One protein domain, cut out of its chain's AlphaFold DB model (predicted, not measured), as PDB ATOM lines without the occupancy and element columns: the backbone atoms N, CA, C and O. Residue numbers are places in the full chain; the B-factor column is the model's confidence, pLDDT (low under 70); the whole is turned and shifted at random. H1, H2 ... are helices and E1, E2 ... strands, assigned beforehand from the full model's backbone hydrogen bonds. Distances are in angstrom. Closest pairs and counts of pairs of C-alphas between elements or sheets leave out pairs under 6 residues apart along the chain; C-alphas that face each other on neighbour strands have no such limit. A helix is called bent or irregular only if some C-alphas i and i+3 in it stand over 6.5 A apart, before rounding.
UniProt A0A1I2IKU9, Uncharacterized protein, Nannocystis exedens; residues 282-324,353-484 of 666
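This is residues 282 to 324 and 353 to 484 of the 666 residues of an uncharacterized protein of Nannocystis exedens (UniProt A0A1I2IKU9). A long helix, H4, slightly bent into the arms H4a and H4b, runs along one side of the model, and H5 folds back alongside it. The small two-strand sheet E2 E5 packs on H4a at the end of H5, and the strand hairpin E3 E4, with H7 packed on it, extends away from H4a; on the other side of H5 from H4a lie the short H2, E1 and H6. The 175 printed residues have eight named helices and five named strands, in the order H1 H2 E1 H3 H4 H5 E2 E3 E4 H6 H7 E5 H8; both two-strand sheets are antiparallel and the class is mixed. The whole is compact, with a radius of gyration of the C-alphas of 16.6 A and spans of 54 by 39 by 29 A.

H1, residues 289 to 295, begins with C-alpha 289 at (247.186, 260.269, 214.532). H2 is residues 313 to 316, E1 317 to 319 and H3 320 to 323. H4, residues 353 to 385, was assigned as one helix by its hydrogen bonds but is bent, with C-alphas 371 and 374 6.8 A apart: H4a, 353 to 371, is 26.6 A long, and H4b, 374 to 385, is 18.5 A long and irregular, with C-alphas 374 and 377 6.50 A apart. H5, 395 to 406, is 16.9 A long. E2 is 407 to 409, E3 411 to 416, 13.7 A long, and E4 421 to 425, 12.6 A long. H6 is 446 to 449, H7 461 to 466, E5 467 to 469 and H8 477 to 484, where C-alpha 484 lies at (220.284, 224.044, 235.538).

H1 is close to but not clearly touching H4b, with Leu 295 and Lys 384 the closest C-alphas at 7.9 A. H2 touches H6, with C-alphas 313 and 449 closest at 4.3 A. E1 pairs with no named strand. H4a touches H5, C-alphas 362 and 406 closest at 5.1 A, at a shallow tilt of 29 degrees, opposite ways. H4b and H5 form a helical hairpin, C-alphas 376 and 396 closest at 5.3 A. N 408 and O 468 of E2 and E5 are 2.9 A apart, within hydrogen-bond range. In the hairpin E3 and E4, N 412 and O 424 are 2.9 A apart. C-alphas 425 and 466 are the closest of E4 and H7, at 6.6 A. H8 touches H4a, C-alphas 355 and 478 closest at 6.8 A. Every O i to N i+4 pair is within range in H1, H4a, H7 and H8, against 7 of 8 in H4b and 2 of 8 in H5, which has 4 of 9 O i to N i+3 pairs within range; H2, H3 and H6 are too short for an O i to N i+4 pair.

The two C-alphas farthest apart, of Gly 387 and Leu 484, are 55.6 A apart. Residues 325 to 352 are not printed, and C-alphas 324 and 353 are 24.0 A apart across the cut. The links H1 to H2, E4 to H6 and H6 to H7 are long. Residues 306 to 308, 310, 418 to 419 and 457 have pLDDT under 70.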
ATOM      1  N   VAL A 282     235.000 248.689 218.516       87.69
ATOM      2  CA  VAL A 282     236.321 249.220 218.806       87.69
ATOM      3  C   VAL A 282     236.407 250.644 218.281       87.69
ATOM      4  O   VAL A 282     236.447 250.845 217.072       87.69
ATOM      5  N   ASN A 283     236.464 251.617 219.185       83.75
ATOM      6  CA  ASN A 283     236.394 253.052 218.881       83.75
ATOM      7  C   ASN A 283     237.779 253.693 218.727       83.75
ATOM      8  O   ASN A 283     238.041 254.757 219.284       83.75
ATOM      9  N   LEU A 284     238.698 253.004 218.056       81.88
ATOM     10  CA  LEU A 284     240.040 253.508 217.791       81.88
ATOM     11  C   LEU A 284     240.150 253.808 216.295       81.88
ATOM     12  O   LEU A 284     240.060 252.887 215.483       81.88
ATOM     13  N   ASP A 285     240.350 255.082 215.954       82.56
ATOM     14  CA  ASP A 285     240.361 255.554 214.569       82.56
ATOM     15  C   ASP A 285     241.535 254.944 213.772       82.56
ATOM     16  O   ASP A 285     242.697 255.260 214.064       82.56
ATOM     17  N   PRO A 286     241.270 254.105 212.746       81.25
ATOM     18  CA  PRO A 286     242.313 253.523 211.901       81.25
ATOM     19  C   PRO A 286     243.063 254.562 211.055       81.25
ATOM     20  O   PRO A 286     244.129 254.267 210.527       81.25
ATOM     21  N   ARG A 287     242.530 255.780 210.911       80.81
ATOM     22  CA  ARG A 287     243.146 256.888 210.160       80.81
ATOM     23  C   ARG A 287     243.635 258.005 211.084       80.81
ATOM     24  O   ARG A 287     244.196 258.997 210.615       80.81
ATOM     25  N   GLY A 288     243.463 257.831 212.392       78.75
ATOM     26  CA  GLY A 288     243.833 258.802 213.408       78.75
ATOM     27  C   GLY A 288     245.344 258.908 213.611       78.75
ATOM     28  O   GLY A 288     246.126 258.033 213.231       78.75
ATOM     29  N   HIS A 289     245.770 259.982 214.279       79.50
ATOM     30  CA  HIS A 289     247.186 260.269 214.532       79.50
ATOM     31  C   HIS A 289     247.906 259.132 215.281       79.50
ATOM     32  O   HIS A 289     249.021 258.766 214.916       79.50
ATOM     33  N   ALA A 290     247.258 258.529 216.285       79.12
ATOM     34  CA  ALA A 290     247.820 257.407 217.039       79.12
ATOM     35  C   ALA A 290     248.124 256.199 216.134       79.12
ATOM     36  O   ALA A 290     249.210 255.624 216.210       79.12
ATOM     37  N   PHE A 291     247.197 255.850 215.236       82.19
ATOM     38  CA  PHE A 291     247.370 254.728 214.319       82.19
ATOM     39  C   PHE A 291     248.373 255.044 213.200       82.19
ATOM     40  O   PHE A 291     249.248 254.232 212.910       82.19
ATOM     41  N   SER A 292     248.336 256.257 212.635       82.56
ATOM     42  CA  SER A 292     249.332 256.709 211.649       82.56
ATOM     43  C   SER A 292     250.759 256.641 212.206       82.56
ATOM     44  O   SER A 292     251.680 256.199 211.517       82.56
ATOM     45  N   ASN A 293     250.949 257.030 213.469       82.19
ATOM     46  CA  ASN A 293     252.247 256.933 214.130       82.19
ATOM     47  C   ASN A 293     252.686 255.480 214.315       82.19
ATOM     48  O   ASN A 293     253.844 255.165 214.047       82.19
ATOM     49  N   PHE A 294     251.774 254.587 214.696       84.62
ATOM     50  CA  PHE A 294     252.053 253.155 214.789       84.62
ATOM     51  C   PHE A 294     252.513 252.552 213.454       84.62
ATOM     52  O   PHE A 294     253.542 251.871 213.405       84.62
ATOM     53  N   LEU A 295     251.833 252.871 212.346       82.81
ATOM     54  CA  LEU A 295     252.243 252.426 211.007       82.81
ATOM     55  C   LEU A 295     253.677 252.886 210.679       82.81
ATOM     56  O   LEU A 295     254.503 252.095 210.206       82.81
ATOM     57  N   LYS A 296     254.030 254.117 211.071       82.56
ATOM     58  CA  LYS A 296     255.375 254.705 210.929       82.56
ATOM     59  C   LYS A 296     256.421 254.164 211.917       82.56
ATOM     60  O   LYS A 296     257.586 254.530 211.820       82.56
ATOM     61  N   GLY A 297     256.059 253.239 212.812       77.44
ATOM     62  CA  GLY A 297     256.973 252.619 213.782       77.44
ATOM     63  C   GLY A 297     256.969 253.231 215.178       77.44
ATOM     64  O   GLY A 297     257.862 252.917 215.957       77.44
ATOM     65  N   GLY A 298     255.987 254.076 215.483       81.44
ATOM     66  CA  GLY A 298     255.692 254.519 216.842       81.44
ATOM     67  C   GLY A 298     254.998 253.446 217.687       81.44
ATOM     68  O   GLY A 298     254.835 252.298 217.270       81.44
ATOM     69  N   ASP A 299     254.582 253.848 218.887       80.94
ATOM     70  CA  ASP A 299     253.989 252.956 219.887       80.94
ATOM     71  C   ASP A 299     252.646 252.348 219.452       80.94
ATOM     72  O   ASP A 299     251.887 252.935 218.680       80.94
ATOM     73  N   ASP A 300     252.325 251.174 220.006       82.38
ATOM     74  CA  ASP A 300     251.023 250.526 219.821       82.38
ATOM     75  C   ASP A 300     249.900 251.411 220.410       82.38
ATOM     76  O   ASP A 300     249.920 251.710 221.611       82.38
ATOM     77  N   PRO A 301     248.875 251.793 219.622       80.38
ATOM     78  CA  PRO A 301     247.785 252.664 220.071       80.38
ATOM     79  C   PRO A 301     246.853 251.985 221.090       80.38
ATOM     80  O   PRO A 301     245.936 252.603 221.627       80.38
ATOM     81  N   ARG A 302     247.082 250.707 221.399       82.44
ATOM     82  CA  ARG A 302     246.402 249.962 222.467       82.44
ATOM     83  C   ARG A 302     247.194 249.972 223.775       82.44
ATOM     84  O   ARG A 302     246.785 249.330 224.745       82.44
ATOM     85  N   GLY A 303     248.347 250.633 223.789       77.69
ATOM     86  CA  GLY A 303     249.220 250.786 224.941       77.69
ATOM     87  C   GLY A 303     248.686 251.769 225.992       77.69
ATOM     88  O   GLY A 303     247.485 252.064 226.037       77.69
ATOM     89  N   PRO A 304     249.562 252.234 226.900       74.81
ATOM     90  CA  PRO A 304     249.231 253.247 227.899       74.81
ATOM     91  C   PRO A 304     248.717 254.554 227.280       74.81
ATOM     92  O   PRO A 304     248.947 254.835 226.105       74.81
ATOM     93  N   MET A 305     248.063 255.379 228.105       73.62
ATOM     94  CA  MET A 305     247.688 256.738 227.708       73.62
ATOM     95  C   MET A 305     248.945 257.573 227.435       73.62
ATOM     96  O   MET A 305     249.870 257.584 228.246       73.62
ATOM     97  N   THR A 306     248.954 258.305 226.326       69.81
ATOM     98  CA  THR A 306     250.011 259.252 225.949       69.81
ATOM     99  C   THR A 306     249.391 260.551 225.431       69.81
ATOM    100  O   THR A 306     248.189 260.621 225.181       69.81
ATOM    101  N   ALA A 307     250.198 261.594 225.215       66.56
ATOM    102  CA  ALA A 307     249.713 262.827 224.587       66.56
ATOM    103  C   ALA A 307     249.121 262.586 223.181       66.56
ATOM    104  O   ALA A 307     248.199 263.283 222.769       66.56
ATOM    105  N   ALA A 308     249.623 261.574 222.462       64.88
ATOM    106  CA  ALA A 308     249.128 261.176 221.146       64.88
ATOM    107  C   ALA A 308     247.974 260.155 221.204       64.88
ATOM    108  O   ALA A 308     247.331 259.929 220.182       64.88
ATOM    109  N   ASN A 309     247.721 259.545 222.367       70.56
ATOM    110  CA  ASN A 309     246.707 258.516 222.585       70.56
ATOM    111  C   ASN A 309     245.976 258.748 223.926       70.56
ATOM    112  O   ASN A 309     246.445 258.301 224.976       70.56
ATOM    113  N   PRO A 310     244.829 259.447 223.929       66.62
ATOM    114  CA  PRO A 310     244.224 259.985 225.150       66.62
ATOM    115  C   PRO A 310     243.484 258.949 226.016       66.62
ATOM    116  O   PRO A 310     242.895 259.328 227.040       66.62
ATOM    117  N   MET A 311     243.471 257.676 225.608       72.50
ATOM    118  CA  MET A 311     242.821 256.560 226.298       72.50
ATOM    119  C   MET A 311     243.679 255.299 226.214       72.50
ATOM    120  O   MET A 311     244.456 255.122 225.279       72.50
ATOM    121  N   SER A 312     243.544 254.411 227.198       73.69
ATOM    122  CA  SER A 312     244.199 253.104 227.126       73.69
ATOM    123  C   SER A 312     243.444 252.170 226.178       73.69
ATOM    124  O   SER A 312     242.223 252.264 226.043       73.69
ATOM    125  N   GLY A 313     244.155 251.226 225.550       74.19
ATOM    126  CA  GLY A 313     243.589 250.257 224.600       74.19
ATOM    127  C   GLY A 313     242.253 249.651 225.034       74.19
ATOM    128  O   GLY A 313     241.272 249.638 224.296       74.19
ATOM    129  N   ALA A 314     242.170 249.206 226.283       71.31
ATOM    130  CA  ALA A 314     240.998 248.529 226.816       71.31
ATOM    131  C   ALA A 314     239.761 249.434 226.997       71.31
ATOM    132  O   ALA A 314     238.687 248.932 227.336       71.31
ATOM    133  N   GLN A 315     239.906 250.755 226.885       77.56
ATOM    134  CA  GLN A 315     238.793 251.709 226.927       77.56
ATOM    135  C   GLN A 315     238.134 251.883 225.555       77.56
ATOM    136  O   GLN A 315     236.960 252.230 225.509       77.56
ATOM    137  N   TYR A 316     238.842 251.560 224.466       80.62
ATOM    138  CA  TYR A 316     238.297 251.621 223.108       80.62
ATOM    139  C   TYR A 316     237.332 250.479 222.782       80.62
ATOM    140  O   TYR A 316     236.545 250.606 221.851       80.62
ATOM    141  N   VAL A 317     237.396 249.360 223.509       84.38
ATOM    142  CA  VAL A 317     236.561 248.184 223.237       84.38
ATOM    143  C   VAL A 317     235.292 248.226 224.075       84.38
ATOM    144  O   VAL A 317     235.359 248.222 225.304       84.38
ATOM    145  N   ILE A 318     234.141 248.198 223.412       82.81
ATOM    146  CA  ILE A 318     232.817 248.212 224.027       82.81
ATOM    147  C   ILE A 318     232.013 247.033 223.488       82.81
ATOM    148  O   ILE A 318     231.958 246.792 222.289       82.81
ATOM    149  N   ASP A 319     231.350 246.308 224.381       86.56
ATOM    150  CA  ASP A 319     230.242 245.450 223.978       86.56
ATOM    151  C   ASP A 319     228.977 246.303 223.985       86.56
ATOM    152  O   ASP A 319     228.551 246.783 225.037       86.56
ATOM    153  N   THR A 320     228.400 246.511 222.805       83.31
ATOM    154  CA  THR A 320     227.209 247.354 222.627       83.31
ATOM    155  C   THR A 320     226.001 246.840 223.410       83.31
ATOM    156  O   THR A 320     225.070 247.601 223.663       83.31
ATOM    157  N   GLY A 321     226.042 245.591 223.888       83.38
ATOM    158  CA  GLY A 321     225.081 245.040 224.834       83.38
ATOM    159  C   GLY A 321     224.903 245.873 226.116       83.38
ATOM    160  O   GLY A 321     223.818 245.897 226.693       83.38
ATOM    161  N   SER A 322     225.936 246.616 226.531       81.19
ATOM    162  CA  SER A 322     225.888 247.514 227.695       81.19
ATOM    163  C   SER A 322     224.933 248.705 227.535       81.19
ATOM    164  O   SER A 322     224.577 249.315 228.539       81.19
ATOM    165  N   PHE A 323     224.495 249.020 226.312       79.88
ATOM    166  CA  PHE A 323     223.527 250.089 226.043       79.88
ATOM    167  C   PHE A 323     222.063 249.618 226.086       79.88
ATOM    168  O   PHE A 323     221.172 250.402 225.781       79.88
ATOM    169  N   TYR A 324     221.805 248.374 226.513       82.06
ATOM    170  CA  TYR A 324     220.454 247.819 226.704       82.06
ATOM    171  C   TYR A 324     220.192 247.431 228.172       82.06
ATOM    172  O   TYR A 324     219.964 246.252 228.487       82.06
ATOM    173  N   ARG A 353     220.175 223.033 223.872       97.31
ATOM    174  CA  ARG A 353     220.270 224.089 222.853       97.31
ATOM    175  C   ARG A 353     221.112 225.274 223.321       97.31
ATOM    176  O   ARG A 353     221.935 225.775 222.550       97.31
ATOM    177  N   MET A 354     220.976 225.697 224.583       97.94
ATOM    178  CA  MET A 354     221.837 226.740 225.159       97.94
ATOM    179  C   MET A 354     223.311 226.322 225.188       97.94
ATOM    180  O   MET A 354     224.174 227.124 224.825       97.94
ATOM    181  N   HIS A 355     223.613 225.076 225.569       97.94
ATOM    182  CA  HIS A 355     224.981 224.553 225.537       97.94
ATOM    183  C   HIS A 355     225.575 224.623 224.130       97.94
ATOM    184  O   HIS A 355     226.674 225.155 223.961       97.94
ATOM    185  N   ALA A 356     224.849 224.114 223.132       97.25
ATOM    186  CA  ALA A 356     225.305 224.084 221.748       97.25
ATOM    187  C   ALA A 356     225.598 225.497 221.220       97.25
ATOM    188  O   ALA A 356     226.690 225.753 220.711       97.25
ATOM    189  N   ALA A 357     224.664 226.432 221.411       97.44
ATOM    190  CA  ALA A 357     224.788 227.789 220.892       97.44
ATOM    191  C   ALA A 357     225.936 228.578 221.543       97.44
ATOM    192  O   ALA A 357     226.737 229.193 220.840       97.44
ATOM    193  N   TRP A 358     226.058 228.548 222.877       97.75
ATOM    194  CA  TRP A 358     227.126 229.280 223.572       97.75
ATOM    195  C   TRP A 358     228.506 228.684 223.340       97.75
ATOM    196  O   TRP A 358     229.480 229.435 223.229       97.75
ATOM    197  N   LYS A 359     228.602 227.353 223.248       97.62
ATOM    198  CA  LYS A 359     229.856 226.691 222.897       97.62
ATOM    199  C   LYS A 359     230.294 227.106 221.491       97.62
ATOM    200  O   LYS A 359     231.413 227.582 221.343       97.62
ATOM    201  N   ALA A 360     229.399 227.010 220.504       97.00
ATOM    202  CA  ALA A 360     229.685 227.397 219.125       97.00
ATOM    203  C   ALA A 360     230.098 228.874 219.009       97.00
ATOM    204  O   ALA A 360     231.102 229.180 218.374       97.00
ATOM    205  N   TYR A 361     229.382 229.781 219.683       97.00
ATOM    206  CA  TYR A 361     229.710 231.210 219.723       97.00
ATOM    207  C   TYR A 361     231.125 231.478 220.260       97.00
ATOM    208  O   TYR A 361     231.879 232.269 219.684       97.00
ATOM    209  N   CYS A 362     231.495 230.809 221.358       97.00
ATOM    210  CA  CYS A 362     232.800 230.984 221.987       97.00
ATOM    211  C   CYS A 362     233.935 230.357 221.174       97.00
ATOM    212  O   CYS A 362     234.980 230.987 221.023       97.00
ATOM    213  N   ASP A 363     233.740 229.136 220.671       95.62
ATOM    214  CA  ASP A 363     234.742 228.426 219.874       95.62
ATOM    215  C   ASP A 363     235.044 229.197 218.587       95.62
ATOM    216  O   ASP A 363     236.203 229.517 218.337       95.62
ATOM    217  N   ALA A 364     234.005 229.629 217.861       95.56
ATOM    218  CA  ALA A 364     234.160 230.426 216.646       95.56
ATOM    219  C   ALA A 364     234.948 231.724 216.895       95.56
ATOM    220  O   ALA A 364     235.700 232.172 216.033       95.56
ATOM    221  N   GLY A 365     234.803 232.337 218.075       94.88
ATOM    222  CA  GLY A 365     235.572 233.528 218.438       94.88
ATOM    223  C   GLY A 365     237.048 233.231 218.706       94.88
ATOM    224  O   GLY A 365     237.908 234.028 218.343       94.88
ATOM    225  N   ILE A 366     237.369 232.083 219.311       93.19
ATOM    226  CA  ILE A 366     238.762 231.647 219.493       93.19
ATOM    227  C   ILE A 366     239.400 231.267 218.157       93.19
ATOM    228  O   ILE A 366     240.556 231.626 217.919       93.19
ATOM    229  N   ASP A 367     238.662 230.588 217.286       93.12
ATOM    230  CA  ASP A 367     239.145 230.201 215.962       93.12
ATOM    231  C   ASP A 367     239.409 231.440 215.098       93.12
ATOM    232  O   ASP A 367     240.501 231.579 214.548       93.12
ATOM    233  N   TYR A 368     238.523 232.441 215.135       93.19
ATOM    234  CA  TYR A 368     238.758 233.746 214.512       93.19
ATOM    235  C   TYR A 368     240.068 234.408 214.973       93.19
ATOM    236  O   TYR A 368     240.845 234.911 214.156       93.19
ATOM    237  N   LEU A 369     240.365 234.387 216.280       91.31
ATOM    238  CA  LEU A 369     241.621 234.938 216.805       91.31
ATOM    239  C   LEU A 369     242.843 234.180 216.258       91.31
ATOM    240  O   LEU A 369     243.858 234.792 215.915       91.31
ATOM    241  N   ARG A 370     242.749 232.852 216.149       88.88
ATOM    242  CA  ARG A 370     243.831 232.004 215.632       88.88
ATOM    243  C   ARG A 370     244.070 232.187 214.141       88.88
ATOM    244  O   ARG A 370     245.220 232.205 213.717       88.88
ATOM    245  N   GLU A 371     243.006 232.328 213.366       89.00
ATOM    246  CA  GLU A 371     243.068 232.341 211.906       89.00
ATOM    247  C   GLU A 371     243.307 233.743 211.340       89.00
ATOM    248  O   GLU A 371     244.044 233.906 210.363       89.00
ATOM    249  N   ARG A 372     242.715 234.772 211.960       88.88
ATOM    250  CA  ARG A 372     242.734 236.143 211.431       88.88
ATOM    251  C   ARG A 372     243.603 237.106 212.229       88.88
ATOM    252  O   ARG A 372     244.219 237.978 211.621       88.88
ATOM    253  N   VAL A 373     243.693 236.954 213.553       89.50
ATOM    254  CA  VAL A 373     244.389 237.925 214.423       89.50
ATOM    255  C   VAL A 373     245.863 237.585 214.609       89.50
ATOM    256  O   VAL A 373     246.715 238.408 214.293       89.50
ATOM    257  N   PHE A 374     246.214 236.387 215.081       86.81
ATOM    258  CA  PHE A 374     247.628 236.062 215.337       86.81
ATOM    259  C   PHE A 374     248.517 236.098 214.083       86.81
ATOM    260  O   PHE A 374     249.578 236.723 214.133       86.81
ATOM    261  N   PRO A 375     248.088 235.564 212.922       87.75
ATOM    262  CA  PRO A 375     248.895 235.634 211.706       87.75
ATOM    263  C   PRO A 375     249.035 237.056 211.148       87.75
ATOM    264  O   PRO A 375     249.884 237.299 210.288       87.75
ATOM    265  N   TRP A 376     248.199 238.002 211.594       89.50
ATOM    266  CA  TRP A 376     248.169 239.360 211.059       89.50
ATOM    267  C   TRP A 376     249.484 240.103 211.284       89.50
ATOM    268  O   TRP A 376     249.975 240.743 210.360       89.50
ATOM    269  N   TYR A 377     250.108 239.980 212.462       84.62
ATOM    270  CA  TYR A 377     251.315 240.758 212.767       84.62
ATOM    271  C   TYR A 377     252.506 240.375 211.886       84.62
ATOM    272  O   TYR A 377     253.229 241.246 211.411       84.62
ATOM    273  N   ALA A 378     252.678 239.085 211.587       86.06
ATOM    274  CA  ALA A 378     253.708 238.640 210.649       86.06
ATOM    275  C   ALA A 378     253.460 239.193 209.232       86.06
ATOM    276  O   ALA A 378     254.391 239.661 208.574       86.06
ATOM    277  N   LYS A 379     252.194 239.207 208.784       88.62
ATOM    278  CA  LYS A 379     251.796 239.830 207.507       88.62
ATOM    279  C   LYS A 379     252.058 241.339 207.515       88.62
ATOM    280  O   LYS A 379     252.511 241.869 206.506       88.62
ATOM    281  N   PHE A 380     251.838 241.999 208.651       87.00
ATOM    282  CA  PHE A 380     252.105 243.421 208.844       87.00
ATOM    283  C   PHE A 380     253.580 243.774 208.753       87.00
ATOM    284  O   PHE A 380     253.941 244.673 207.999       87.00
ATOM    285  N   LEU A 381     254.448 243.033 209.439       86.06
ATOM    286  CA  LEU A 381     255.890 243.253 209.344       86.06
ATOM    287  C   LEU A 381     256.398 243.093 207.907       86.06
ATOM    288  O   LEU A 381     257.213 243.897 207.459       86.06
ATOM    289  N   LYS A 382     255.872 242.106 207.168       87.75
ATOM    290  CA  LYS A 382     256.192 241.919 205.750       87.75
ATOM    291  C   LYS A 382     255.704 243.092 204.896       87.75
ATOM    292  O   LYS A 382     256.501 243.698 204.195       87.75
ATOM    293  N   ALA A 383     254.428 243.465 205.008       87.19
ATOM    294  CA  ALA A 383     253.874 244.590 204.257       87.19
ATOM    295  C   ALA A 383     254.604 245.905 204.562       87.19
ATOM    296  O   ALA A 383     254.808 246.714 203.668       87.19
ATOM    297  N   LYS A 384     255.040 246.106 205.809       85.19
ATOM    298  CA  LYS A 384     255.848 247.259 206.208       85.19
ATOM    299  C   LYS A 384     257.225 247.260 205.549       85.19
ATOM    300  O   LYS A 384     257.640 248.304 205.059       85.19
ATOM    301  N   ALA A 385     257.910 246.115 205.512       86.81
ATOM    302  CA  ALA A 385     259.177 245.978 204.792       86.81
ATOM    303  C   ALA A 385     259.014 246.254 203.286       86.81
ATOM    304  O   ALA A 385     259.884 246.872 202.680       86.81
ATOM    305  N   ASP A 386     257.864 245.876 202.724       87.75
ATOM    306  CA  ASP A 386     257.511 246.081 201.317       87.75
ATOM    307  C   ASP A 386     256.938 247.492 201.024       87.75
ATOM    308  O   ASP A 386     256.552 247.777 199.892       87.75
ATOM    309  N   GLY A 387     256.844 248.383 202.024       84.00
ATOM    310  CA  GLY A 387     256.296 249.741 201.864       84.00
ATOM    311  C   GLY A 387     254.778 249.809 201.629       84.00
ATOM    312  O   GLY A 387     254.276 250.822 201.158       84.00
ATOM    313  N   ASN A 388     254.040 248.746 201.955       84.75
ATOM    314  CA  ASN A 388     252.608 248.572 201.684       84.75
ATOM    315  C   ASN A 388     251.747 248.440 202.961       84.75
ATOM    316  O   ASN A 388     250.638 247.904 202.927       84.75
ATOM    317  N   ALA A 389     252.260 248.878 204.114       80.38
ATOM    318  CA  ALA A 389     251.554 248.775 205.394       80.38
ATOM    319  C   ALA A 389     250.212 249.534 205.406       80.38
ATOM    320  O   ALA A 389     249.254 249.059 206.014       80.38
ATOM    321  N   ASP A 390     250.130 250.661 204.696       78.12
ATOM    322  CA  ASP A 390     248.953 251.540 204.676       78.12
ATOM    323  C   ASP A 390     247.733 250.915 203.969       78.12
ATOM    324  O   ASP A 390     246.603 251.322 204.225       78.12
ATOM    325  N   ASN A 391     247.935 249.894 203.125       78.88
ATOM    326  CA  ASN A 391     246.862 249.219 202.378       78.88
ATOM    327  C   ASN A 391     246.418 247.890 203.013       78.88
ATOM    328  O   ASN A 391     245.706 247.099 202.389       78.88
ATOM    329  N   MET A 392     246.873 247.580 204.227       81.38
ATOM    330  CA  MET A 392     246.520 246.323 204.876       81.38
ATOM    331  C   MET A 392     245.096 246.311 205.417       81.38
ATOM    332  O   MET A 392     244.633 247.267 206.028       81.38
ATOM    333  N   ASN A 393     244.445 245.148 205.319       83.56
ATOM    334  CA  ASN A 393     243.218 244.891 206.065       83.56
ATOM    335  C   ASN A 393     243.522 244.909 207.575       83.56
ATOM    336  O   ASN A 393     244.264 244.058 208.074       83.56
ATOM    337  N   LEU A 394     242.934 245.863 208.296       87.56
ATOM    338  CA  LEU A 394     243.137 246.067 209.732       87.56
ATOM    339  C   LEU A 394     242.238 245.184 210.612       87.56
ATOM    340  O   LEU A 394     242.368 245.202 211.836       87.56
ATOM    341  N   GLU A 395     241.380 244.356 210.016       87.62
ATOM    342  CA  GLU A 395     240.515 243.399 210.714       87.62
ATOM    343  C   GLU A 395     241.299 242.507 211.691       87.62
ATOM    344  O   GLU A 395     240.838 242.253 212.801       87.62
ATOM    345  N   GLY A 396     242.515 242.084 211.327       87.81
ATOM    346  CA  GLY A 396     243.375 241.298 212.216       87.81
ATOM    347  C   GLY A 396     243.969 242.103 213.379       87.81
ATOM    348  O   GLY A 396     244.202 241.540 214.446       87.81
ATOM    349  N   PHE A 397     244.158 243.419 213.225       89.00
ATOM    350  CA  PHE A 397     244.622 244.290 214.310       89.00
ATOM    351  C   PHE A 397     243.520 244.534 215.343       89.00
ATOM    352  O   PHE A 397     243.699 244.285 216.539       89.00
ATOM    353  N   PHE A 398     242.359 244.994 214.874       90.81
ATOM    354  CA  PHE A 398     241.225 245.326 215.734       90.81
ATOM    355  C   PHE A 398     240.483 244.083 216.230       90.81
ATOM    356  O   PHE A 398     239.910 244.094 217.319       90.81
ATOM    357  N   GLY A 399     240.556 242.980 215.482       91.62
ATOM    358  CA  GLY A 399     239.901 241.716 215.796       91.62
ATOM    359  C   GLY A 399     240.365 241.073 217.098       91.62
ATOM    360  O   GLY A 399     239.654 240.226 217.635       91.62
ATOM    361  N   SER A 400     241.503 241.490 217.674       90.50
ATOM    362  CA  SER A 400     241.911 240.995 218.994       90.50
ATOM    363  C   SER A 400     240.939 241.403 220.113       90.50
ATOM    364  O   SER A 400     240.921 240.759 221.163       90.50
ATOM    365  N   ALA A 401     240.071 242.392 219.857       90.94
ATOM    366  CA  ALA A 401     238.960 242.787 220.719       90.94
ATOM    367  C   ALA A 401     237.839 241.738 220.818       90.94
ATOM    368  O   ALA A 401     237.106 241.745 221.805       90.94
ATOM    369  N   VAL A 402     237.715 240.796 219.869       93.56
ATOM    370  CA  VAL A 402     236.722 239.699 219.932       93.56
ATOM    371  C   VAL A 402     236.860 238.909 221.238       93.56
ATOM    372  O   VAL A 402     235.862 238.482 221.826       93.56
ATOM    373  N   TYR A 403     238.083 238.800 221.770       92.94
ATOM    374  CA  TYR A 403     238.331 238.145 223.050       92.94
ATOM    375  C   TYR A 403     237.608 238.810 224.232       92.94
ATOM    376  O   TYR A 403     237.306 238.136 225.211       92.94
ATOM    377  N   TYR A 404     237.261 240.096 224.154       90.19
ATOM    378  CA  TYR A 404     236.446 240.759 225.176       90.19
ATOM    379  C   TYR A 404     235.040 240.145 225.295       90.19
ATOM    380  O   TYR A 404     234.506 240.045 226.402       90.19
ATOM    381  N   GLY A 405     234.457 239.715 224.169       89.81
ATOM    382  CA  GLY A 405     233.121 239.118 224.104       89.81
ATOM    383  C   GLY A 405     233.088 237.625 224.441       89.81
ATOM    384  O   GLY A 405     232.163 237.175 225.111       89.81
ATOM    385  N   VAL A 406     234.096 236.858 224.008       94.12
ATOM    386  CA  VAL A 406     234.113 235.381 224.142       94.12
ATOM    387  C   VAL A 406     235.079 234.855 225.206       94.12
ATOM    388  O   VAL A 406     234.993 233.699 225.630       94.12
ATOM    389  N   GLY A 407     236.041 235.675 225.614       92.94
ATOM    390  CA  GLY A 407     237.230 235.254 226.338       92.94
ATOM    391  C   GLY A 407     237.111 235.327 227.854       92.94
ATOM    392  O   GLY A 407     236.503 236.225 228.434       92.94
ATOM    393  N   SER A 408     237.786 234.388 228.508       93.75
ATOM    394  CA  SER A 408     238.095 234.439 229.932       93.75
ATOM    395  C   SER A 408     239.540 233.985 230.135       93.75
ATOM    396  O   SER A 408     239.835 232.785 230.103       93.75
ATOM    397  N   TRP A 409     240.430 234.944 230.393       93.38
ATOM    398  CA  TRP A 409     241.855 234.713 230.592       93.38
ATOM    399  C   TRP A 409     242.087 233.744 231.748       93.38
ATOM    400  O   TRP A 409     241.647 233.959 232.883       93.38
ATOM    401  N   ALA A 410     242.762 232.644 231.441       93.31
ATOM    402  CA  ALA A 410     242.854 231.478 232.304       93.31
ATOM    403  C   ALA A 410     244.102 231.466 233.184       93.31
ATOM    404  O   ALA A 410     244.278 230.506 233.928       93.31
ATOM    405  N   CYS A 411     244.965 232.477 233.112       91.44
ATOM    406  CA  CYS A 411     246.269 232.439 233.764       91.44
ATOM    407  C   CYS A 411     246.590 233.691 234.578       91.44
ATOM    408  O   CYS A 411     246.003 234.758 234.409       91.44
ATOM    409  N   ARG A 412     247.586 233.554 235.448       87.00
ATOM    410  CA  ARG A 412     248.388 234.668 235.961       87.00
ATOM    411  C   ARG A 412     249.805 234.547 235.433       87.00
ATOM    412  O   ARG A 412     250.300 233.427 235.285       87.00
ATOM    413  N   GLN A 413     250.462 235.675 235.204       84.38
ATOM    414  CA  GLN A 413     251.901 235.677 235.011       84.38
ATOM    415  C   GLN A 413     252.566 235.331 236.350       84.38
ATOM    416  O   GLN A 413     252.292 235.963 237.369       84.38
ATOM    417  N   SER A 414     253.374 234.276 236.366       82.88
ATOM    418  CA  SER A 414     254.078 233.779 237.556       82.88
ATOM    419  C   SER A 414     255.588 233.995 237.491       82.88
ATOM    420  O   SER A 414     256.274 233.791 238.487       82.88
ATOM    421  N   GLY A 415     256.103 234.437 236.341       82.88
ATOM    422  CA  GLY A 415     257.507 234.781 236.149       82.88
ATOM    423  C   GLY A 415     257.841 235.042 234.682       82.88
ATOM    424  O   GLY A 415     256.956 235.323 233.868       82.88
ATOM    425  N   GLY A 416     259.122 234.910 234.341       79.94
ATOM    426  CA  GLY A 416     259.640 235.126 232.988       79.94
ATOM    427  C   GLY A 416     259.924 236.594 232.664       79.94
ATOM    428  O   GLY A 416     259.857 237.465 233.527       79.94
ATOM    429  N   THR A 417     260.258 236.859 231.402       73.69
ATOM    430  CA  THR A 417     260.469 238.218 230.877       73.69
ATOM    431  C   THR A 417     259.232 238.698 230.121       73.69
ATOM    432  O   THR A 417     258.372 237.893 229.767       73.69
ATOM    433  N   ASN A 418     259.152 239.990 229.791       66.06
ATOM    434  CA  ASN A 418     258.055 240.525 228.969       66.06
ATOM    435  C   ASN A 418     257.942 239.839 227.594       66.06
ATOM    436  O   ASN A 418     256.845 239.719 227.058       66.06
ATOM    437  N   LEU A 419     259.066 239.360 227.049       66.06
ATOM    438  CA  LEU A 419     259.129 238.651 225.765       66.06
ATOM    439  C   LEU A 419     258.840 237.148 225.898       66.06
ATOM    440  O   LEU A 419     258.417 236.512 224.937       66.06
ATOM    441  N   LYS A 420     259.090 236.564 227.076       74.69
ATOM    442  CA  LYS A 420     258.876 235.140 227.374       74.69
ATOM    443  C   LYS A 420     258.223 234.989 228.755       74.69
ATOM    444  O   LYS A 420     258.885 234.537 229.695       74.69
ATOM    445  N   PRO A 421     256.952 235.404 228.906       77.50
ATOM    446  CA  PRO A 421     256.256 235.300 230.179       77.50
ATOM    447  C   PRO A 421     255.983 233.835 230.520       77.50
ATOM    448  O   PRO A 421     255.630 233.028 229.656       77.50
ATOM    449  N   VAL A 422     256.122 233.498 231.800       84.25
ATOM    450  CA  VAL A 422     255.715 232.205 232.348       84.25
ATOM    451  C   VAL A 422     254.344 232.372 232.979       84.25
ATOM    452  O   VAL A 422     254.116 233.287 233.777       84.25
ATOM    453  N   PHE A 423     253.426 231.485 232.613       88.12
ATOM    454  CA  PHE A 423     252.048 231.526 233.069       88.12
ATOM    455  C   PHE A 423     251.727 230.342 233.972       88.12
ATOM    456  O   PHE A 423     252.110 229.205 233.702       88.12
ATOM    457  N   THR A 424     250.948 230.603 235.017       88.94
ATOM    458  CA  THR A 424     250.302 229.560 235.815       88.94
ATOM    459  C   THR A 424     248.801 229.628 235.588       88.94
ATOM    460  O   THR A 424     248.186 230.684 235.752       88.94
ATOM    461  N   LYS A 425     248.217 228.490 235.214       91.44
ATOM    462  CA  LYS A 425     246.800 228.361 234.880       91.44
ATOM    463  C   LYS A 425     245.948 228.275 236.145       91.44
ATOM    464  O   LYS A 425     246.254 227.513 237.058       91.44
ATOM    465  N   TYR A 426     244.866 229.040 236.184       90.12
ATOM    466  CA  TYR A 426     243.842 228.921 237.208       90.12
ATOM    467  C   TYR A 426     243.057 227.609 237.031       90.12
ATOM    468  O   TYR A 426     242.772 227.215 235.884       90.12
ATOM    469  N   PRO A 427     242.642 226.958 238.134       90.94
ATOM    470  CA  PRO A 427     241.743 225.811 238.058       90.94
ATOM    471  C   PRO A 427     240.428 226.213 237.380       90.94
ATOM    472  O   PRO A 427     239.964 227.341 237.527       90.94
ATOM    473  N   ILE A 428     239.824 225.308 236.612       89.81
ATOM    474  CA  ILE A 428     238.465 225.512 236.084       89.81
ATOM    475  C   ILE A 428     237.497 225.491 237.281       89.81
ATOM    476  O   ILE A 428     237.696 224.662 238.169       89.81
ATOM    477  N   PRO A 429     236.500 226.391 237.354       91.31
ATOM    478  CA  PRO A 429     236.057 227.343 236.323       91.31
ATOM    479  C   PRO A 429     236.621 228.769 236.443       91.31
ATOM    480  O   PRO A 429     236.090 229.719 235.864       91.31
ATOM    481  N   SER A 430     237.708 228.960 237.185       90.69
ATOM    482  CA  SER A 430     238.276 230.288 237.421       90.69
ATOM    483  C   SER A 430     238.886 230.903 236.157       90.69
ATOM    484  O   SER A 430     239.445 230.223 235.289       90.69
ATOM    485  N   GLY A 431     238.802 232.228 236.073       91.00
ATOM    486  CA  GLY A 431     239.345 233.034 234.988       91.00
ATOM    487  C   GLY A 431     238.948 234.504 235.130       91.00
ATOM    488  O   GLY A 431     238.113 234.853 235.970       91.00
ATOM    489  N   ARG A 432     239.588 235.364 234.335       90.81
ATOM    490  CA  ARG A 432     239.346 236.812 234.283       90.81
ATOM    491  C   ARG A 432     238.654 237.135 232.964       90.81
ATOM    492  O   ARG A 432     239.212 236.837 231.918       90.81
ATOM    493  N   TYR A 433     237.490 237.769 232.992       89.00
ATOM    494  CA  TYR A 433     236.736 238.134 231.784       89.00
ATOM    495  C   TYR A 433     236.385 239.631 231.778       89.00
ATOM    496  O   TYR A 433     236.391 240.282 232.828       89.00
ATOM    497  N   ARG A 434     236.099 240.197 230.598       85.06
ATOM    498  CA  ARG A 434     235.655 241.595 230.390       85.06
ATOM    499  C   ARG A 434     236.477 242.678 231.104       85.06
ATOM    500  O   ARG A 434     237.530 243.082 230.642       85.06
ATOM    501  N   GLN A 435     236.004 243.226 232.219       78.19
ATOM    502  CA  GLN A 435     236.743 244.278 232.930       78.19
ATOM    503  C   GLN A 435     237.915 243.698 233.723       78.19
ATOM    504  O   GLN A 435     238.916 244.369 233.947       78.19
ATOM    505  N   GLN A 436     237.832 242.422 234.101       85.19
ATOM    506  CA  GLN A 436     238.857 241.762 234.899       85.19
ATOM    507  C   GLN A 436     240.133 241.485 234.100       85.19
ATOM    508  O   GLN A 436     241.186 241.350 234.717       85.19
ATOM    509  N   ILE A 437     240.069 241.425 232.762       85.81
ATOM    510  CA  ILE A 437     241.260 241.284 231.898       85.81
ATOM    511  C   ILE A 437     242.112 242.558 231.843       85.81
ATOM    512  O   ILE A 437     243.244 242.501 231.380       85.81
ATOM    513  N   LYS A 438     241.615 243.671 232.402       80.31
ATOM    514  CA  LYS A 438     242.384 244.902 232.632       80.31
ATOM    515  C   LYS A 438     243.250 244.851 233.893       80.31
ATOM    516  O   LYS A 438     243.920 245.826 234.213       80.31
ATOM    517  N   ALA A 439     243.202 243.767 234.672       82.69
ATOM    518  CA  ALA A 439     244.052 243.667 235.850       82.69
ATOM    519  C   ALA A 439     245.528 243.632 235.424       82.69
ATOM    520  O   ALA A 439     245.893 242.937 234.476       82.69
ATOM    521  N   ALA A 440     246.371 244.378 236.139       80.88
ATOM    522  CA  ALA A 440     247.801 244.404 235.873       80.88
ATOM    523  C   ALA A 440     248.423 243.003 236.007       80.88
ATOM    524  O   ALA A 440     247.986 242.189 236.825       80.88
ATOM    525  N   ASN A 441     249.470 242.747 235.220       80.56
ATOM    526  CA  ASN A 441     250.264 241.512 235.242       80.56
ATOM    527  C   ASN A 441     249.477 240.221 234.923       80.56
ATOM    528  O   ASN A 441     249.879 239.127 235.325       80.56
ATOM    529  N   LEU A 442     248.357 240.306 234.196       84.69
ATOM    530  CA  LEU A 442     247.689 239.104 233.676       84.69
ATOM    531  C   LEU A 442     248.415 238.527 232.462       84.69
ATOM    532  O   LEU A 442     248.593 237.313 232.362       84.69
ATOM    533  N   TYR A 443     248.811 239.417 231.563       84.88
ATOM    534  CA  TYR A 443     249.621 239.179 230.375       84.88
ATOM    535  C   TYR A 443     250.315 240.505 229.984       84.88
ATOM    536  O   TYR A 443     249.947 241.559 230.530       84.88
ATOM    537  N   PRO A 444     251.306 240.500 229.073       78.81
ATOM    538  CA  PRO A 444     252.019 241.715 228.676       78.81
ATOM    539  C   PRO A 444     251.067 242.830 228.222       78.81
ATOM    540  O   PRO A 444     250.249 242.628 227.332       78.81
ATOM    541  N   GLY A 445     251.136 243.997 228.867       76.81
ATOM    542  CA  GLY A 445     250.268 245.135 228.546       76.81
ATOM    543  C   GLY A 445     248.822 245.030 229.047       76.81
ATOM    544  O   GLY A 445     248.045 245.940 228.788       76.81
ATOM    545  N   SER A 446     248.442 243.992 229.802       78.69
ATOM    546  CA  SER A 446     247.062 243.771 230.295       78.69
ATOM    547  C   SER A 446     246.402 244.973 230.980       78.69
ATOM    548  O   SER A 446     245.230 245.236 230.731       78.69
ATOM    549  N   ALA A 447     247.141 245.758 231.771       77.88
ATOM    550  CA  ALA A 447     246.611 246.970 232.406       77.88
ATOM    551  C   ALA A 447     246.141 248.043 231.404       77.88
ATOM    552  O   ALA A 447     245.257 248.841 231.712       77.88
ATOM    553  N   HIS A 448     246.734 248.063 230.210       77.88
ATOM    554  CA  HIS A 448     246.504 249.089 229.199       77.88
ATOM    555  C   HIS A 448     245.693 248.549 228.021       77.88
ATOM    556  O   HIS A 448     244.671 249.124 227.663       77.88
ATOM    557  N   SER A 449     246.102 247.412 227.468       75.50
ATOM    558  CA  SER A 449     245.487 246.794 226.295       75.50
ATOM    559  C   SER A 449     244.245 245.986 226.653       75.50
ATOM    560  O   SER A 449     243.285 246.032 225.894       75.50
ATOM    561  N   GLY A 450     244.218 245.356 227.838       76.19
ATOM    562  CA  GLY A 450     243.071 244.729 228.517       76.19
ATOM    563  C   GLY A 450     242.096 243.908 227.662       76.19
ATOM    564  O   GLY A 450     242.048 242.689 227.771       76.19
ATOM    565  N   ALA A 451     241.255 244.575 226.878       73.69
ATOM    566  CA  ALA A 451     240.292 243.965 225.964       73.69
ATOM    567  C   ALA A 451     240.914 243.503 224.635       73.69
ATOM    568  O   ALA A 451     240.405 242.579 224.007       73.69
ATOM    569  N   PHE A 452     242.027 244.113 224.233       82.19
ATOM    570  CA  PHE A 452     242.854 243.653 223.131       82.19
ATOM    571  C   PHE A 452     243.845 242.614 223.632       82.19
ATOM    572  O   PHE A 452     244.722 242.921 224.445       82.19
ATOM    573  N   LEU A 453     243.756 241.395 223.101       80.69
ATOM    574  CA  LEU A 453     244.865 240.462 223.259       80.69
ATOM    575  C   LEU A 453     246.117 241.011 222.553       80.69
ATOM    576  O   LEU A 453     245.993 241.588 221.462       80.69
ATOM    577  N   PRO A 454     247.315 240.800 223.136       76.25
ATOM    578  CA  PRO A 454     248.575 241.047 222.454       76.25
ATOM    579  C   PRO A 454     248.584 240.340 221.102       76.25
ATOM    580  O   PRO A 454     248.290 239.143 221.021       76.25
ATOM    581  N   ILE A 455     248.928 241.070 220.042       73.06
ATOM    582  CA  ILE A 455     249.131 240.446 218.735       73.06
ATOM    583  C   ILE A 455     250.574 239.972 218.707       73.06
ATOM    584  O   ILE A 455     251.505 240.772 218.698       73.06
ATOM    585  N   LEU A 456     250.743 238.659 218.755       70.50
ATOM    586  CA  LEU A 456     252.035 237.992 218.717       70.50
ATOM    587  C   LEU A 456     252.164 237.324 217.347       70.50
ATOM    588  O   LEU A 456     251.213 236.675 216.917       70.50
ATOM    589  N   SER A 457     253.315 237.464 216.679       66.44
ATOM    590  CA  SER A 457     253.581 236.782 215.397       66.44
ATOM    591  C   SER A 457     253.439 235.266 215.529       66.44
ATOM    592  O   SER A 457     252.867 234.619 214.660       66.44
ATOM    593  N   GLU A 458     253.922 234.724 216.648       71.50
ATOM    594  CA  GLU A 458     253.777 233.327 217.040       71.50
ATOM    595  C   GLU A 458     253.442 233.272 218.538       71.50
ATOM    596  O   GLU A 458     254.340 233.329 219.386       71.50
ATOM    597  N   PRO A 459     252.152 233.221 218.916       76.81
ATOM    598  CA  PRO A 459     251.786 233.094 220.317       76.81
ATOM    599  C   PRO A 459     252.293 231.755 220.847       76.81
ATOM    600  O   PRO A 459     251.975 230.692 220.302       76.81
ATOM    601  N   SER A 460     253.067 231.799 221.933       80.44
ATOM    602  CA  SER A 460     253.596 230.587 222.556       80.44
ATOM    603  C   SER A 460     252.461 229.641 222.945       80.44
ATOM    604  O   SER A 460     251.358 230.076 223.290       80.44
ATOM    605  N   LYS A 461     252.738 228.333 222.959       82.00
ATOM    606  CA  LYS A 461     251.764 227.334 223.420       82.00
ATOM    607  C   LYS A 461     251.204 227.690 224.803       82.00
ATOM    608  O   LYS A 461     249.998 227.639 225.002       82.00
ATOM    609  N   GLY A 462     252.060 228.167 225.712       81.62
ATOM    610  CA  GLY A 462     251.646 228.628 227.038       81.62
ATOM    611  C   GLY A 462     250.667 229.809 227.004       81.62
ATOM    612  O   GLY A 462     249.719 229.818 227.778       81.62
ATOM    613  N   PHE A 463     250.845 230.775 226.096       84.62
ATOM    614  CA  PHE A 463     249.889 231.874 225.916       84.62
ATOM    615  C   PHE A 463     248.547 231.366 225.373       84.62
ATOM    616  O   PHE A 463     247.492 231.716 225.900       84.62
ATOM    617  N   GLN A 464     248.577 230.494 224.363       85.25
ATOM    618  CA  GLN A 464     247.361 229.905 223.794       85.25
ATOM    619  C   GLN A 464     246.607 229.046 224.821       85.25
ATOM    620  O   GLN A 464     245.383 229.113 224.905       85.25
ATOM    621  N   ASP A 465     247.323 228.316 225.679       87.19
ATOM    622  CA  ASP A 465     246.747 227.529 226.775       87.19
ATOM    623  C   ASP A 465     246.051 228.398 227.839       87.19
ATOM    624  O   ASP A 465     245.213 227.894 228.607       87.19
ATOM    625  N   CYS A 466     246.384 229.693 227.886       90.31
ATOM    626  CA  CYS A 466     245.765 230.698 228.745       90.31
ATOM    627  C   CYS A 466     244.514 231.347 228.135       90.31
ATOM    628  O   CYS A 466     243.743 231.976 228.867       90.31
ATOM    629  N   MET A 467     244.254 231.158 226.838       90.75
ATOM    630  CA  MET A 467     243.055 231.661 226.167       90.75
ATOM    631  C   MET A 467     241.840 230.773 226.458       90.75
ATOM    632  O   MET A 467     241.407 229.967 225.638       90.75
ATOM    633  N   GLY A 468     241.273 230.911 227.656       93.25
ATOM    634  CA  GLY A 468     239.983 230.306 227.986       93.25
ATOM    635  C   GLY A 468     238.801 231.089 227.411       93.25
ATOM    636  O   GLY A 468     238.957 232.238 226.989       93.25
ATOM    637  N   THR A 469     237.612 230.486 227.453       95.94
ATOM    638  CA  THR A 469     236.346 231.106 227.030       95.94
ATOM    639  C   THR A 469     235.382 231.263 228.201       95.94
ATOM    640  O   THR A 469     235.459 230.508 229.175       95.94
ATOM    641  N   ILE A 470     234.440 232.202 228.087       95.38
ATOM    642  CA  ILE A 470     233.350 232.404 229.060       95.38
ATOM    643  C   ILE A 470     232.417 231.187 229.192       95.38
ATOM    644  O   ILE A 470     231.680 231.055 230.171       95.38
ATOM    645  N   TYR A 471     232.458 230.276 228.215       97.25
ATOM    646  CA  TYR A 471     231.720 229.023 228.275       97.25
ATOM    647  C   TYR A 471     232.288 228.082 229.342       97.25
ATOM    648  O   TYR A 471     231.547 227.594 230.190       97.25
ATOM    649  N   TYR A 472     233.606 227.860 229.346       95.69
ATOM    650  CA  TYR A 472     234.264 226.950 230.294       95.69
ATOM    651  C   TYR A 472     234.741 227.626 231.582       95.69
ATOM    652  O   TYR A 472     235.024 226.948 232.567       95.69
ATOM    653  N   ARG A 473     234.924 228.944 231.559       94.62
ATOM    654  CA  ARG A 473     235.476 229.732 232.663       94.62
ATOM    655  C   ARG A 473     234.616 230.948 232.915       94.62
ATOM    656  O   ARG A 473     233.784 231.276 232.085       94.62
ATOM    657  N   ASN A 474     234.830 231.600 234.052       89.69
ATOM    658  CA  ASN A 474     234.063 232.749 234.533       89.69
ATOM    659  C   ASN A 474     233.525 233.662 233.397       89.69
ATOM    660  O   ASN A 474     234.338 234.179 232.629       89.69
ATOM    661  N   PRO A 475     232.195 233.868 233.268       90.50
ATOM    662  CA  PRO A 475     231.104 233.457 234.161       90.50
ATOM    663  C   PRO A 475     230.816 231.952 234.262       90.50
ATOM    664  O   PRO A 475     230.126 231.580 235.206       90.50
ATOM    665  N   ALA A 476     231.418 231.111 233.420       93.88
ATOM    666  CA  ALA A 476     231.313 229.651 233.415       93.88
ATOM    667  C   ALA A 476     229.920 229.160 233.013       93.88
ATOM    668  O   ALA A 476     229.258 228.433 233.751       93.88
ATOM    669  N   ILE A 477     229.490 229.564 231.811       96.56
ATOM    670  CA  ILE A 477     228.164 229.236 231.261       96.56
ATOM    671  C   ILE A 477     227.903 227.729 231.321       96.56
ATOM    672  O   ILE A 477     226.823 227.313 231.722       96.56
ATOM    673  N   ARG A 478     228.897 226.896 230.990       96.62
ATOM    674  CA  ARG A 478     228.779 225.435 231.050       96.62
ATOM    675  C   ARG A 478     228.347 224.950 232.431       96.62
ATOM    676  O   ARG A 478     227.484 224.086 232.511       96.62
ATOM    677  N   ASP A 479     228.935 225.481 233.496       94.69
ATOM    678  CA  ASP A 479     228.652 225.024 234.857       94.69
ATOM    679  C   ASP A 479     227.261 225.471 235.307       94.69
ATOM    680  O   ASP A 479     226.529 224.685 235.906       94.69
ATOM    681  N   VAL A 480     226.870 226.702 234.952       95.12
ATOM    682  CA  VAL A 480     225.509 227.217 235.170       95.12
ATOM    683  C   VAL A 480     224.482 226.322 234.478       95.12
ATOM    684  O   VAL A 480     223.519 225.894 235.107       95.12
ATOM    685  N   LEU A 481     224.704 225.997 233.203       96.81
ATOM    686  CA  LEU A 481     223.791 225.170 232.416       96.81
ATOM    687  C   LEU A 481     223.756 223.711 232.899       96.81
ATOM    688  O   LEU A 481     222.671 223.153 233.044       96.81
ATOM    689  N   ASN A 482     224.897 223.116 233.259       95.56
ATOM    690  CA  ASN A 482     224.928 221.780 233.868       95.56
ATOM    691  C   ASN A 482     224.088 221.745 235.154       95.56
ATOM    692  O   ASN A 482     223.260 220.853 235.334       95.56
ATOM    693  N   LYS A 483     224.260 222.744 236.032       94.06
ATOM    694  CA  LYS A 483     223.487 222.863 237.276       94.06
ATOM    695  C   LYS A 483     222.003 223.089 237.012       94.06
ATOM    696  O   LYS A 483     221.171 222.531 237.723       94.06
ATOM    697  N   LEU A 484     221.664 223.843 235.969       95.00
ATOM    698  CA  LEU A 484     220.284 224.044 235.538       95.00
ATOM    699  C   LEU A 484     219.642 222.733 235.071       95.00
ATOM    700  O   LEU A 484     218.516 222.429 235.458       95.00
TER     701      LEU A 484